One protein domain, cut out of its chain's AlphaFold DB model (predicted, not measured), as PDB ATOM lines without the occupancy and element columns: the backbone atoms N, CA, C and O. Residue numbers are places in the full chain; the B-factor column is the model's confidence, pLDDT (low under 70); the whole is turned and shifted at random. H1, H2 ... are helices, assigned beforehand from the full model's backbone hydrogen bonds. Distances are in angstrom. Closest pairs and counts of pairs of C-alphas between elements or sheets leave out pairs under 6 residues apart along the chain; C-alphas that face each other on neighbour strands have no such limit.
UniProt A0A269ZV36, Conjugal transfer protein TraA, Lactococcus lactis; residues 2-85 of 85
ATOM      1  N   ILE A   2     537.063 461.391 292.250       97.56
ATOM      2  CA  ILE A   2     535.646 461.744 292.340       97.56
ATOM      3  C   ILE A   2     535.152 461.194 293.678       97.56
ATOM      4  O   ILE A   2     535.449 460.051 294.023       97.56
ATOM      5  N   THR A   3     534.438 462.010 294.440       97.94
ATOM      6  CA  THR A   3     533.888 461.653 295.751       97.94
ATOM      7  C   THR A   3     532.363 461.776 295.722       97.94
ATOM      8  O   THR A   3     531.829 462.455 294.840       97.94
ATOM      9  N   PRO A   4     531.649 461.125 296.653       97.25
ATOM     10  CA  PRO A   4     530.219 461.356 296.837       97.25
ATOM     11  C   PRO A   4     529.901 462.835 297.107       97.25
ATOM     12  O   PRO A   4     530.724 463.550 297.675       97.25
ATOM     13  N   GLU A   5     528.696 463.284 296.748       94.88
ATOM     14  CA  GLU A   5     528.260 464.686 296.899       94.88
ATOM     15  C   GLU A   5     528.335 465.189 298.350       94.88
ATOM     16  O   GLU A   5     528.680 466.337 298.603       94.88
ATOM     17  N   ASN A   6     528.056 464.314 299.315       95.50
ATOM     18  CA  ASN A   6     528.098 464.607 300.745       95.50
ATOM     19  C   ASN A   6     529.441 464.243 301.404       95.50
ATOM     20  O   ASN A   6     529.498 464.078 302.626       95.50
ATOM     21  N   ALA A   7     530.504 464.056 300.617       96.88
ATOM     22  CA  ALA A   7     531.826 463.772 301.155       96.88
ATOM     23  C   ALA A   7     532.371 464.981 301.938       96.88
ATOM     24  O   ALA A   7     532.141 466.126 301.555       96.88
ATOM     25  N   PRO A   8     533.110 464.750 303.032       96.50
ATOM     26  CA  PRO A   8     533.764 465.833 303.753       96.50
ATOM     27  C   PRO A   8     534.902 466.443 302.921       96.50
ATOM     28  O   PRO A   8     535.579 465.727 302.185       96.50
ATOM     29  N   ASP A   9     535.183 467.734 303.114       96.56
ATOM     30  CA  ASP A   9     536.154 468.488 302.301       96.56
ATOM     31  C   ASP A   9     537.542 467.828 302.213       96.56
ATOM     32  O   ASP A   9     538.189 467.840 301.165       96.56
ATOM     33  N   TRP A  10     538.001 467.204 303.304       96.62
ATOM     34  CA  TRP A  10     539.305 466.535 303.350       96.62
ATOM     35  C   TRP A  10     539.408 465.358 302.374       96.62
ATOM     36  O   TRP A  10     540.513 465.027 301.945       96.62
ATOM     37  N   ALA A  11     538.285 464.740 301.994       96.44
ATOM     38  CA  ALA A  11     538.261 463.601 301.082       96.44
ATOM     39  C   ALA A  11     538.616 463.993 299.640       96.44
ATOM     40  O   ALA A  11     538.864 463.110 298.825       96.44
ATOM     41  N   HIS A  12     538.663 465.292 299.320       95.44
ATOM     42  CA  HIS A  12     539.140 465.802 298.032       95.44
ATOM     43  C   HIS A  12     540.670 465.886 297.936       95.44
ATOM     44  O   HIS A  12     541.200 466.027 296.831       95.44
ATOM     45  N   ASP A  13     541.389 465.745 299.052       97.44
ATOM     46  CA  ASP A  13     542.837 465.565 299.041       97.44
ATOM     47  C   ASP A  13     543.186 464.078 298.903       97.44
ATOM     48  O   ASP A  13     542.825 463.245 299.737       97.44
ATOM     49  N   ARG A  14     543.908 463.737 297.830       97.12
ATOM     50  CA  ARG A  14     544.258 462.349 297.501       97.12
ATOM     51  C   ARG A  14     545.050 461.684 298.629       97.12
ATOM     52  O   ARG A  14     544.789 460.530 298.958       97.12
ATOM     53  N   SER A  15     546.024 462.384 299.206       97.81
ATOM     54  CA  SER A  15     546.882 461.814 300.244       97.81
ATOM     55  C   SER A  15     546.109 461.573 301.536       97.81
ATOM     56  O   SER A  15     546.258 460.507 302.131       97.81
ATOM     57  N   HIS A  16     545.262 462.506 301.965       98.12
ATOM     58  CA  HIS A  16     544.405 462.310 303.130       98.12
ATOM     59  C   HIS A  16     543.410 461.171 302.923       98.12
ATOM     60  O   HIS A  16     543.277 460.343 303.821       98.12
ATOM     61  N   LEU A  17     542.767 461.077 301.752       97.62
ATOM     62  CA  LEU A  17     541.815 460.002 301.467       97.62
ATOM     63  C   LEU A  17     542.450 458.619 301.632       97.62
ATOM     64  O   LEU A  17     541.937 457.791 302.386       97.62
ATOM     65  N   TRP A  18     543.573 458.379 300.956       97.81
ATOM     66  CA  TRP A  18     544.227 457.073 300.978       97.81
ATOM     67  C   TRP A  18     544.794 456.730 302.359       97.81
ATOM     68  O   TRP A  18     544.619 455.606 302.823       97.81
ATOM     69  N   ASN A  19     545.385 457.697 303.068       98.00
ATOM     70  CA  ASN A  19     545.841 457.470 304.442       98.00
ATOM     71  C   ASN A  19     544.681 457.175 305.407       98.00
ATOM     72  O   ASN A  19     544.841 456.355 306.309       98.00
ATOM     73  N   ALA A  20     543.524 457.824 305.238       97.31
ATOM     74  CA  ALA A  20     542.342 457.561 306.057       97.31
ATOM     75  C   ALA A  20     541.754 456.167 305.778       97.31
ATOM     76  O   ALA A  20     541.376 455.472 306.721       97.31
ATOM     77  N   ALA A  21     541.727 455.738 304.510       96.94
ATOM     78  CA  ALA A  21     541.300 454.392 304.124       96.94
ATOM     79  C   ALA A  21     542.188 453.317 304.775       96.94
ATOM     80  O   ALA A  21     541.674 452.445 305.474       96.94
ATOM     81  N   GLU A  22     543.513 453.444 304.645       97.50
ATOM     82  CA  GLU A  22     544.493 452.556 305.292       97.50
ATOM     83  C   GLU A  22     544.308 452.501 306.819       97.50
ATOM     84  O   GLU A  22     544.261 451.425 307.408       97.50
ATOM     85  N   GLN A  23     544.139 453.653 307.479       97.44
ATOM     86  CA  GLN A  23     543.948 453.710 308.937       97.44
ATOM     87  C   GLN A  23     542.628 453.086 309.407       97.44
ATOM     88  O   GLN A  23     542.559 452.574 310.526       97.44
ATOM     89  N   SER A  24     541.575 453.139 308.586       96.88
ATOM     90  CA  SER A  24     540.267 452.571 308.934       96.88
ATOM     91  C   SER A  24     540.269 451.036 308.944       96.88
ATOM     92  O   SER A  24     539.482 450.402 309.655       96.88
ATOM     93  N   GLU A  25     541.204 450.431 308.213       97.06
ATOM     94  CA  GLU A  25     541.329 448.993 308.038       97.06
ATOM     95  C   GLU A  25     542.262 448.362 309.086       97.06
ATOM     96  O   GLU A  25     543.470 448.228 308.923       97.06
ATOM     97  N   THR A  26     541.686 447.932 310.210       96.19
ATOM     98  CA  THR A  26     542.445 447.514 311.411       96.19
ATOM     99  C   THR A  26     542.898 446.050 311.434       96.19
ATOM    100  O   THR A  26     543.555 445.611 312.384       96.19
ATOM    101  N   ARG A  27     542.543 445.249 310.423       97.44
ATOM    102  CA  ARG A  27     542.897 443.824 310.357       97.44
ATOM    103  C   ARG A  27     544.000 443.608 309.334       97.44
ATOM    104  O   ARG A  27     543.958 444.141 308.236       97.44
ATOM    105  N   LYS A  28     544.925 442.694 309.639       95.31
ATOM    106  CA  LYS A  28     546.042 442.330 308.741       95.31
ATOM    107  C   LYS A  28     545.628 441.835 307.344       95.31
ATOM    108  O   LYS A  28     546.480 441.694 306.479       95.31
ATOM    109  N   ASN A  29     544.363 441.461 307.165       96.19
ATOM    110  CA  ASN A  29     543.794 440.930 305.927       96.19
ATOM    111  C   ASN A  29     542.589 441.751 305.438       96.19
ATOM    112  O   ASN A  29     541.740 441.222 304.722       96.19
ATOM    113  N   SER A  30     542.482 443.005 305.874       97.19
ATOM    114  CA  SER A  30     541.499 443.949 305.354       97.19
ATOM    115  C   SER A  30     541.719 444.239 303.866       97.19
ATOM    116  O   SER A  30     542.813 444.067 303.332       97.19
ATOM    117  N   THR A  31     540.663 444.680 303.187       96.94
ATOM    118  CA  THR A  31     540.718 445.128 301.791       96.94
ATOM    119  C   THR A  31     540.528 446.637 301.763       96.94
ATOM    120  O   THR A  31     539.403 447.106 301.874       96.94
ATOM    121  N   VAL A  32     541.624 447.378 301.608       96.88
ATOM    122  CA  VAL A  32     541.627 448.854 301.636       96.88
ATOM    123  C   VAL A  32     540.882 449.449 300.444       96.88
ATOM    124  O   VAL A  32     540.215 450.474 300.557       96.88
ATOM    125  N   SER A  33     540.986 448.812 299.280       97.00
ATOM    126  CA  SER A  33     540.328 449.279 298.067       97.00
ATOM    127  C   SER A  33     540.114 448.160 297.060       97.00
ATOM    128  O   SER A  33     540.558 447.022 297.235       97.00
ATOM    129  N   ARG A  34     539.401 448.499 295.988       96.88
ATOM    130  CA  ARG A  34     539.272 447.675 294.793       96.88
ATOM    131  C   ARG A  34     539.777 448.466 293.600       96.88
ATOM    132  O   ARG A  34     539.330 449.586 293.377       96.88
ATOM    133  N   GLU A  35     540.657 447.848 292.830       97.06
ATOM    134  CA  GLU A  35     541.148 448.393 291.574       97.06
ATOM    135  C   GLU A  35     540.320 447.859 290.402       97.06
ATOM    136  O   GLU A  35     539.938 446.686 290.365       97.06
ATOM    137  N   PHE A  36     540.042 448.744 289.449       95.75
ATOM    138  CA  PHE A  36     539.469 448.401 288.158       95.75
ATOM    139  C   PHE A  36     540.428 448.896 287.080       95.75
ATOM    140  O   PHE A  36     540.599 450.103 286.924       95.75
ATOM    141  N   GLU A  37     541.020 447.976 286.325       95.88
ATOM    142  CA  GLU A  37     541.783 448.306 285.121       95.88
ATOM    143  C   GLU A  37     540.878 448.107 283.901       95.88
ATOM    144  O   GLU A  37     540.298 447.033 283.715       95.88
ATOM    145  N   ILE A  38     540.695 449.157 283.098       95.00
ATOM    146  CA  ILE A  38     539.698 449.178 282.023       95.00
ATOM    147  C   ILE A  38     540.357 449.657 280.742       95.00
ATOM    148  O   ILE A  38     540.816 450.786 280.667       95.00
ATOM    149  N   SER A  39     540.346 448.832 279.697       96.06
ATOM    150  CA  SER A  39     540.837 449.266 278.389       96.06
ATOM    151  C   SER A  39     539.923 450.330 277.777       96.06
ATOM    152  O   SER A  39     538.711 450.141 277.661       96.06
ATOM    153  N   LEU A  40     540.519 451.432 277.329       97.50
ATOM    154  CA  LEU A  40     539.834 452.536 276.670       97.50
ATOM    155  C   LEU A  40     539.984 452.424 275.143       97.50
ATOM    156  O   LEU A  40     541.086 452.140 274.661       97.50
ATOM    157  N   PRO A  41     538.926 452.695 274.354       97.50
ATOM    158  CA  PRO A  41     538.996 452.573 272.901       97.50
ATOM    159  C   PRO A  41     540.091 453.456 272.282       97.50
ATOM    160  O   PRO A  41     540.215 454.646 272.596       97.50
ATOM    161  N   ALA A  42     540.879 452.880 271.372       96.31
ATOM    162  CA  ALA A  42     541.998 453.570 270.728       96.31
ATOM    163  C   ALA A  42     541.547 454.672 269.755       96.31
ATOM    164  O   ALA A  42     542.273 455.643 269.553       96.31
ATOM    165  N   GLU A  43     540.336 454.532 269.213       97.12
ATOM    166  CA  GLU A  43     539.719 455.458 268.255       97.12
ATOM    167  C   GLU A  43     539.315 456.791 268.906       97.12
ATOM    168  O   GLU A  43     539.121 457.792 268.217       97.12
ATOM    169  N   LEU A  44     539.187 456.817 270.237       97.94
ATOM    170  CA  LEU A  44     538.841 458.022 270.975       97.94
ATOM    171  C   LEU A  44     540.048 458.950 271.112       97.94
ATOM    172  O   LEU A  44     541.177 458.546 271.415       97.94
ATOM    173  N   THR A  45     539.783 460.245 270.977       97.44
ATOM    174  CA  THR A  45     540.773 461.278 271.284       97.44
ATOM    175  C   THR A  45     541.171 461.227 272.767       97.44
ATOM    176  O   THR A  45     540.411 460.743 273.609       97.44
ATOM    177  N   PRO A  46     542.341 461.778 273.149       96.19
ATOM    178  CA  PRO A  46     542.729 461.873 274.558       96.19
ATOM    179  C   PRO A  46     541.668 462.535 275.447       96.19
ATOM    180  O   PRO A  46     541.449 462.081 276.565       96.19
ATOM    181  N   LYS A  47     540.981 463.563 274.933       97.56
ATOM    182  CA  LYS A  47     539.898 464.249 275.645       97.56
ATOM    183  C   LYS A  47     538.686 463.334 275.848       97.56
ATOM    184  O   LYS A  47     538.230 463.199 276.974       97.56
ATOM    185  N   GLN A  48     538.228 462.657 274.794       98.38
ATOM    186  CA  GLN A  48     537.091 461.732 274.887       98.38
ATOM    187  C   GLN A  48     537.367 460.554 275.829       98.38
ATOM    188  O   GLN A  48     536.467 460.106 276.526       98.38
ATOM    189  N   ARG A  49     538.610 460.057 275.883       98.06
ATOM    190  CA  ARG A  49     538.998 459.022 276.855       98.06
ATOM    191  C   ARG A  49     538.944 459.517 278.293       98.06
ATOM    192  O   ARG A  49     538.479 458.782 279.157       98.06
ATOM    193  N   LEU A  50     539.405 460.743 278.540       97.56
ATOM    194  CA  LEU A  50     539.309 461.360 279.860       97.56
ATOM    195  C   LEU A  50     537.848 461.530 280.284       97.56
ATOM    196  O   LEU A  50     537.505 461.143 281.396       97.56
ATOM    197  N   GLU A  51     537.005 462.059 279.396       98.19
ATOM    198  CA  GLU A  51     535.567 462.226 279.639       98.19
ATOM    199  C   GLU A  51     534.898 460.875 279.924       98.19
ATOM    200  O   GLU A  51     534.249 460.725 280.952       98.19
ATOM    201  N   LEU A  52     535.156 459.855 279.095       98.31
ATOM    202  CA  LEU A  52     534.624 458.506 279.297       98.31
ATOM    203  C   LEU A  52     535.028 457.916 280.656       98.31
ATOM    204  O   LEU A  52     534.183 457.371 281.364       98.31
ATOM    205  N   ALA A  53     536.307 458.020 281.027       98.06
ATOM    206  CA  ALA A  53     536.795 457.523 282.310       98.06
ATOM    207  C   ALA A  53     536.138 458.266 283.484       98.06
ATOM    208  O   ALA A  53     535.699 457.640 284.447       98.06
ATOM    209  N   GLN A  54     536.016 459.593 283.393       98.00
ATOM    210  CA  GLN A  54     535.368 460.409 284.421       98.00
ATOM    211  C   GLN A  54     533.878 460.088 284.569       98.00
ATOM    212  O   GLN A  54     533.409 459.955 285.698       98.00
ATOM    213  N   ASP A  55     533.149 459.941 283.464       98.31
ATOM    214  CA  ASP A  55     531.717 459.634 283.474       98.31
ATOM    215  C   ASP A  55     531.452 458.226 284.016       98.31
ATOM    216  O   ASP A  55     530.574 458.039 284.861       98.31
ATOM    217  N   PHE A  56     532.258 457.243 283.604       97.88
ATOM    218  CA  PHE A  56     532.191 455.891 284.151       97.88
ATOM    219  C   PHE A  56     532.424 455.886 285.667       97.88
ATOM    220  O   PHE A  56     531.627 455.323 286.422       97.88
ATOM    221  N   THR A  57     533.483 456.554 286.135       98.19
ATOM    222  CA  THR A  57     533.767 456.645 287.569       98.19
ATOM    223  C   THR A  57     532.671 457.394 288.321       98.19
ATOM    224  O   THR A  57     532.286 456.951 289.400       98.19
ATOM    225  N   ARG A  58     532.126 458.485 287.768       98.31
ATOM    226  CA  ARG A  58     531.019 459.216 288.396       98.31
ATOM    227  C   ARG A  58     529.800 458.317 288.581       98.31
ATOM    228  O   ARG A  58     529.278 458.254 289.688       98.31
ATOM    229  N   GLY A  59     529.426 457.546 287.560       98.19
ATOM    230  CA  GLY A  59     528.327 456.584 287.663       98.19
ATOM    231  C   GLY A  59     528.550 455.520 288.745       98.19
ATOM    232  O   GLY A  59     527.605 455.132 289.431       98.19
ATOM    233  N   LEU A  60     529.794 455.066 288.952       97.50
ATOM    234  CA  LEU A  60     530.126 454.161 290.059       97.50
ATOM    235  C   LEU A  60     529.990 454.836 291.427       97.50
ATOM    236  O   LEU A  60     529.376 454.261 292.325       97.50
ATOM    237  N   VAL A  61     530.542 456.041 291.579       98.19
ATOM    238  CA  VAL A  61     530.495 456.817 292.827       98.19
ATOM    239  C   VAL A  61     529.051 457.144 293.207       98.19
ATOM    240  O   VAL A  61     528.651 456.886 294.337       98.19
ATOM    241  N   GLU A  62     528.245 457.633 292.263       97.81
ATOM    242  CA  GLU A  62     526.826 457.951 292.479       97.81
ATOM    243  C   GLU A  62     526.020 456.711 292.881       97.81
ATOM    244  O   GLU A  62     525.180 456.768 293.777       97.81
ATOM    245  N   LYS A  63     526.291 455.565 292.247       97.81
ATOM    246  CA  LYS A  63     525.559 454.321 292.506       97.81
ATOM    247  C   LYS A  63     525.955 453.639 293.814       97.81
ATOM    248  O   LYS A  63     525.110 453.010 294.448       97.81
ATOM    249  N   HIS A  64     527.236 453.676 294.174       97.12
ATOM    250  CA  HIS A  64     527.792 452.854 295.253       97.12
ATOM    251  C   HIS A  64     528.279 453.651 296.467       97.12
ATOM    252  O   HIS A  64     528.546 453.048 297.503       97.12
ATOM    253  N   GLY A  65     528.380 454.978 296.372       96.75
ATOM    254  CA  GLY A  65     528.695 455.859 297.496       96.75
ATOM    255  C   GLY A  65     530.141 455.792 297.997       96.75
ATOM    256  O   GLY A  65     530.416 456.286 299.088       96.75
ATOM    257  N   PHE A  66     531.069 455.196 297.244       96.44
ATOM    258  CA  PHE A  66     532.500 455.211 297.575       96.44
ATOM    259  C   PHE A  66     533.230 456.370 296.886       96.44
ATOM    260  O   PHE A  66     532.789 456.853 295.849       96.44
ATOM    261  N   ALA A  67     534.372 456.794 297.430       97.81
ATOM    262  CA  ALA A  67     535.306 457.669 296.722       97.81
ATOM    263  C   ALA A  67     536.159 456.861 295.734       97.81
ATOM    264  O   ALA A  67     536.527 455.721 296.014       97.81
ATOM    265  N   ALA A  68     536.483 457.450 294.586       97.94
ATOM    266  CA  ALA A  68     537.228 456.788 293.525       97.94
ATOM    267  C   ALA A  68     538.372 457.659 293.009       97.94
ATOM    268  O   ALA A  68     538.189 458.832 292.665       97.94
ATOM    269  N   ASP A  69     539.554 457.062 292.899       97.50
ATOM    270  CA  ASP A  69     540.700 457.675 292.246       97.50
ATOM    271  C   ASP A  69     540.849 457.162 290.809       97.50
ATOM    272  O   ASP A  69     540.531 456.013 290.521       97.50
ATOM    273  N   ILE A  70     541.296 458.031 289.901       96.75
ATOM    274  CA  ILE A  70     541.380 457.737 288.465       96.75
ATOM    275  C   ILE A  70     542.765 458.135 287.967       96.75
ATOM    276  O   ILE A  70     543.214 459.265 288.199       96.75
ATOM    277  N   ALA A  71     543.401 457.230 287.230       96.06
ATOM    278  CA  ALA A  71     544.596 457.480 286.442       96.06
ATOM    279  C   ALA A  71     544.342 457.016 285.005       96.06
ATOM    280  O   ALA A  71     543.654 456.027 284.796       96.06
ATOM    281  N   LEU A  72     544.869 457.756 284.026       95.75
ATOM    282  CA  LEU A  72     544.838 457.361 282.618       95.75
ATOM    283  C   LEU A  72     546.265 457.106 282.153       95.75
ATOM    284  O   LEU A  72     547.126 457.989 282.231       95.75
ATOM    285  N   HIS A  73     546.498 455.920 281.620       94.25
ATOM    286  CA  HIS A  73     547.766 455.474 281.084       94.25
ATOM    287  C   HIS A  73     547.750 455.483 279.555       94.25
ATOM    288  O   HIS A  73     546.785 455.137 278.870       94.25
ATOM    289  N   LYS A  74     548.883 455.912 278.997       92.38
ATOM    290  CA  LYS A  74     549.177 455.776 277.569       92.38
ATOM    291  C   LYS A  74     549.853 454.422 277.326       92.38
ATOM    292  O   LYS A  74     550.485 453.903 278.248       92.38
ATOM    293  N   PRO A  75     549.815 453.908 276.087       91.69
ATOM    294  CA  PRO A  75     550.586 452.741 275.689       91.69
ATOM    295  C   PRO A  75     552.044 452.811 276.156       91.69
ATOM    296  O   PRO A  75     552.720 453.831 275.987       91.69
ATOM    297  N   GLY A  76     552.520 451.719 276.752       84.56
ATOM    298  CA  GLY A  76     553.895 451.590 277.226       84.56
ATOM    299  C   GLY A  76     554.908 451.432 276.087       84.56
ATOM    300  O   GLY A  76     554.570 451.057 274.964       84.56
ATOM    301  N   LYS A  77     556.192 451.681 276.381       75.31
ATOM    302  CA  LYS A  77     557.283 451.491 275.412       75.31
ATOM    303  C   LYS A  77     557.418 450.004 275.058       75.31
ATOM    304  O   LYS A  77     557.832 449.215 275.897       75.31
ATOM    305  N   GLY A  78     557.090 449.648 273.815       78.88
ATOM    306  CA  GLY A  78     557.183 448.276 273.293       78.88
ATOM    307  C   GLY A  78     555.880 447.470 273.346       78.88
ATOM    308  O   GLY A  78     555.876 446.320 272.917       78.88
ATOM    309  N   GLY A  79     554.790 448.061 273.847       79.81
ATOM    310  CA  GLY A  79     553.448 447.478 273.790       79.81
ATOM    311  C   GLY A  79     552.666 447.905 272.545       79.81
ATOM    312  O   GLY A  79     553.133 448.706 271.735       79.81
ATOM    313  N   ASP A  80     551.445 447.388 272.408       87.81
ATOM    314  CA  ASP A  80     550.515 447.843 271.373       87.81
ATOM    315  C   ASP A  80     550.141 449.315 271.611       87.81
ATOM    316  O   ASP A  80     549.638 449.676 272.677       87.81
ATOM    317  N   ASN A  81     550.345 450.162 270.599       89.44
ATOM    318  CA  ASN A  81     550.047 451.599 270.629       89.44
ATOM    319  C   ASN A  81     548.546 451.923 270.783       89.44
ATOM    320  O   ASN A  81     548.170 453.093 270.852       89.44
ATOM    321  N   ARG A  82     547.687 450.904 270.819       90.38
ATOM    322  CA  ARG A  82     546.247 451.004 271.067       90.38
ATOM    323  C   ARG A  82     545.869 450.767 272.530       90.38
ATOM    324  O   ARG A  82     544.725 451.027 272.887       90.38
ATOM    325  N   ASN A  83     546.794 450.315 273.378       91.56
ATOM    326  CA  ASN A  83     546.508 449.960 274.771       91.56
ATOM    327  C   ASN A  83     546.479 451.193 275.680       91.56
ATOM    328  O   ASN A  83     547.454 451.507 276.366       91.56
ATOM    329  N   PHE A  84     545.345 451.884 275.682       94.88
ATOM    330  CA  PHE A  84     545.009 452.899 276.678       94.88
ATOM    331  C   PHE A  84     544.177 452.246 277.780       94.88
ATOM    332  O   PHE A  84     543.318 451.420 277.472       94.88
ATOM    333  N   HIS A  85     544.431 452.604 279.033       93.50
ATOM    334  CA  HIS A  85     543.645 452.174 280.189       93.50
ATOM    335  C   HIS A  85     543.600 453.275 281.243       93.50
ATOM    336  O   HIS A  85     544.508 454.137 281.204       93.50
TER     337      HIS A  85
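AT A GLANCE: This is residues 2 to 85 of the 85 residues of the protein "Conjugal transfer protein TraA" of Lactococcus lactis (UniProt A0A269ZV36). One long helix, H3, runs alongside two long unnamed stretches of chain, residues 25 to 45 and 65 to 85, and two short helices, H1 and H2, make a small corner at one end. After its long run past H3, the last stretch folds back on itself near residues 76 to 83, at the other end. The printed part has 84 residues with three named helices, in the order H1, H2, H3, and no named strand; the class is all helix, though the helices hold 34 residues, under half. The whole is loose, with a radius of gyration of the C-alphas of 15.3 A, and its C-alphas span 41 by 30 by 20 A.

HOW THE PARTS SIT: Start at Ile 2 and go on to H1, residues 9 to 12, which is followed by H2, residues 14 to 24. H1 and H2 only just touch, with 3 pairs of C-alphas within 8 A, and touch only at the corner by their link; their closest C-alphas, those of Ala 11 and Leu 17, are 5.1 A apart. Go on to H3, residues 46 to 64, which is apart from both H1 and H2, with no C-alpha of either within 8 A of it. Every O i to N i+4 pair is within hydrogen-bond range in H2 and H3, while H1 is too short for such a pair.

IN THESE COORDINATES: Find C-alpha 9 at (536.154, 468.488, 302.301), where H1 begins; it spans 5.9 A to C-alpha 12. H2 spans 15.6 A from C-alpha 14 to C-alpha 24. H3 runs 27.1 A from C-alpha 46 at (542.729, 461.873, 274.558) to C-alpha 64 at (527.792, 452.854, 295.253).

THE WHOLE: Look for the two C-alphas farthest apart at Thr 26 and Glu 43, 44.0 A from each other. The link from H1 to H2 is tight, with 1 residue, and that from H2 to H3 is long, with 21 residues. The printed part has no cut and ends at His 85, the chain's last residue. The mean pLDDT of the printed part is 95.7, and no printed residue is under 70.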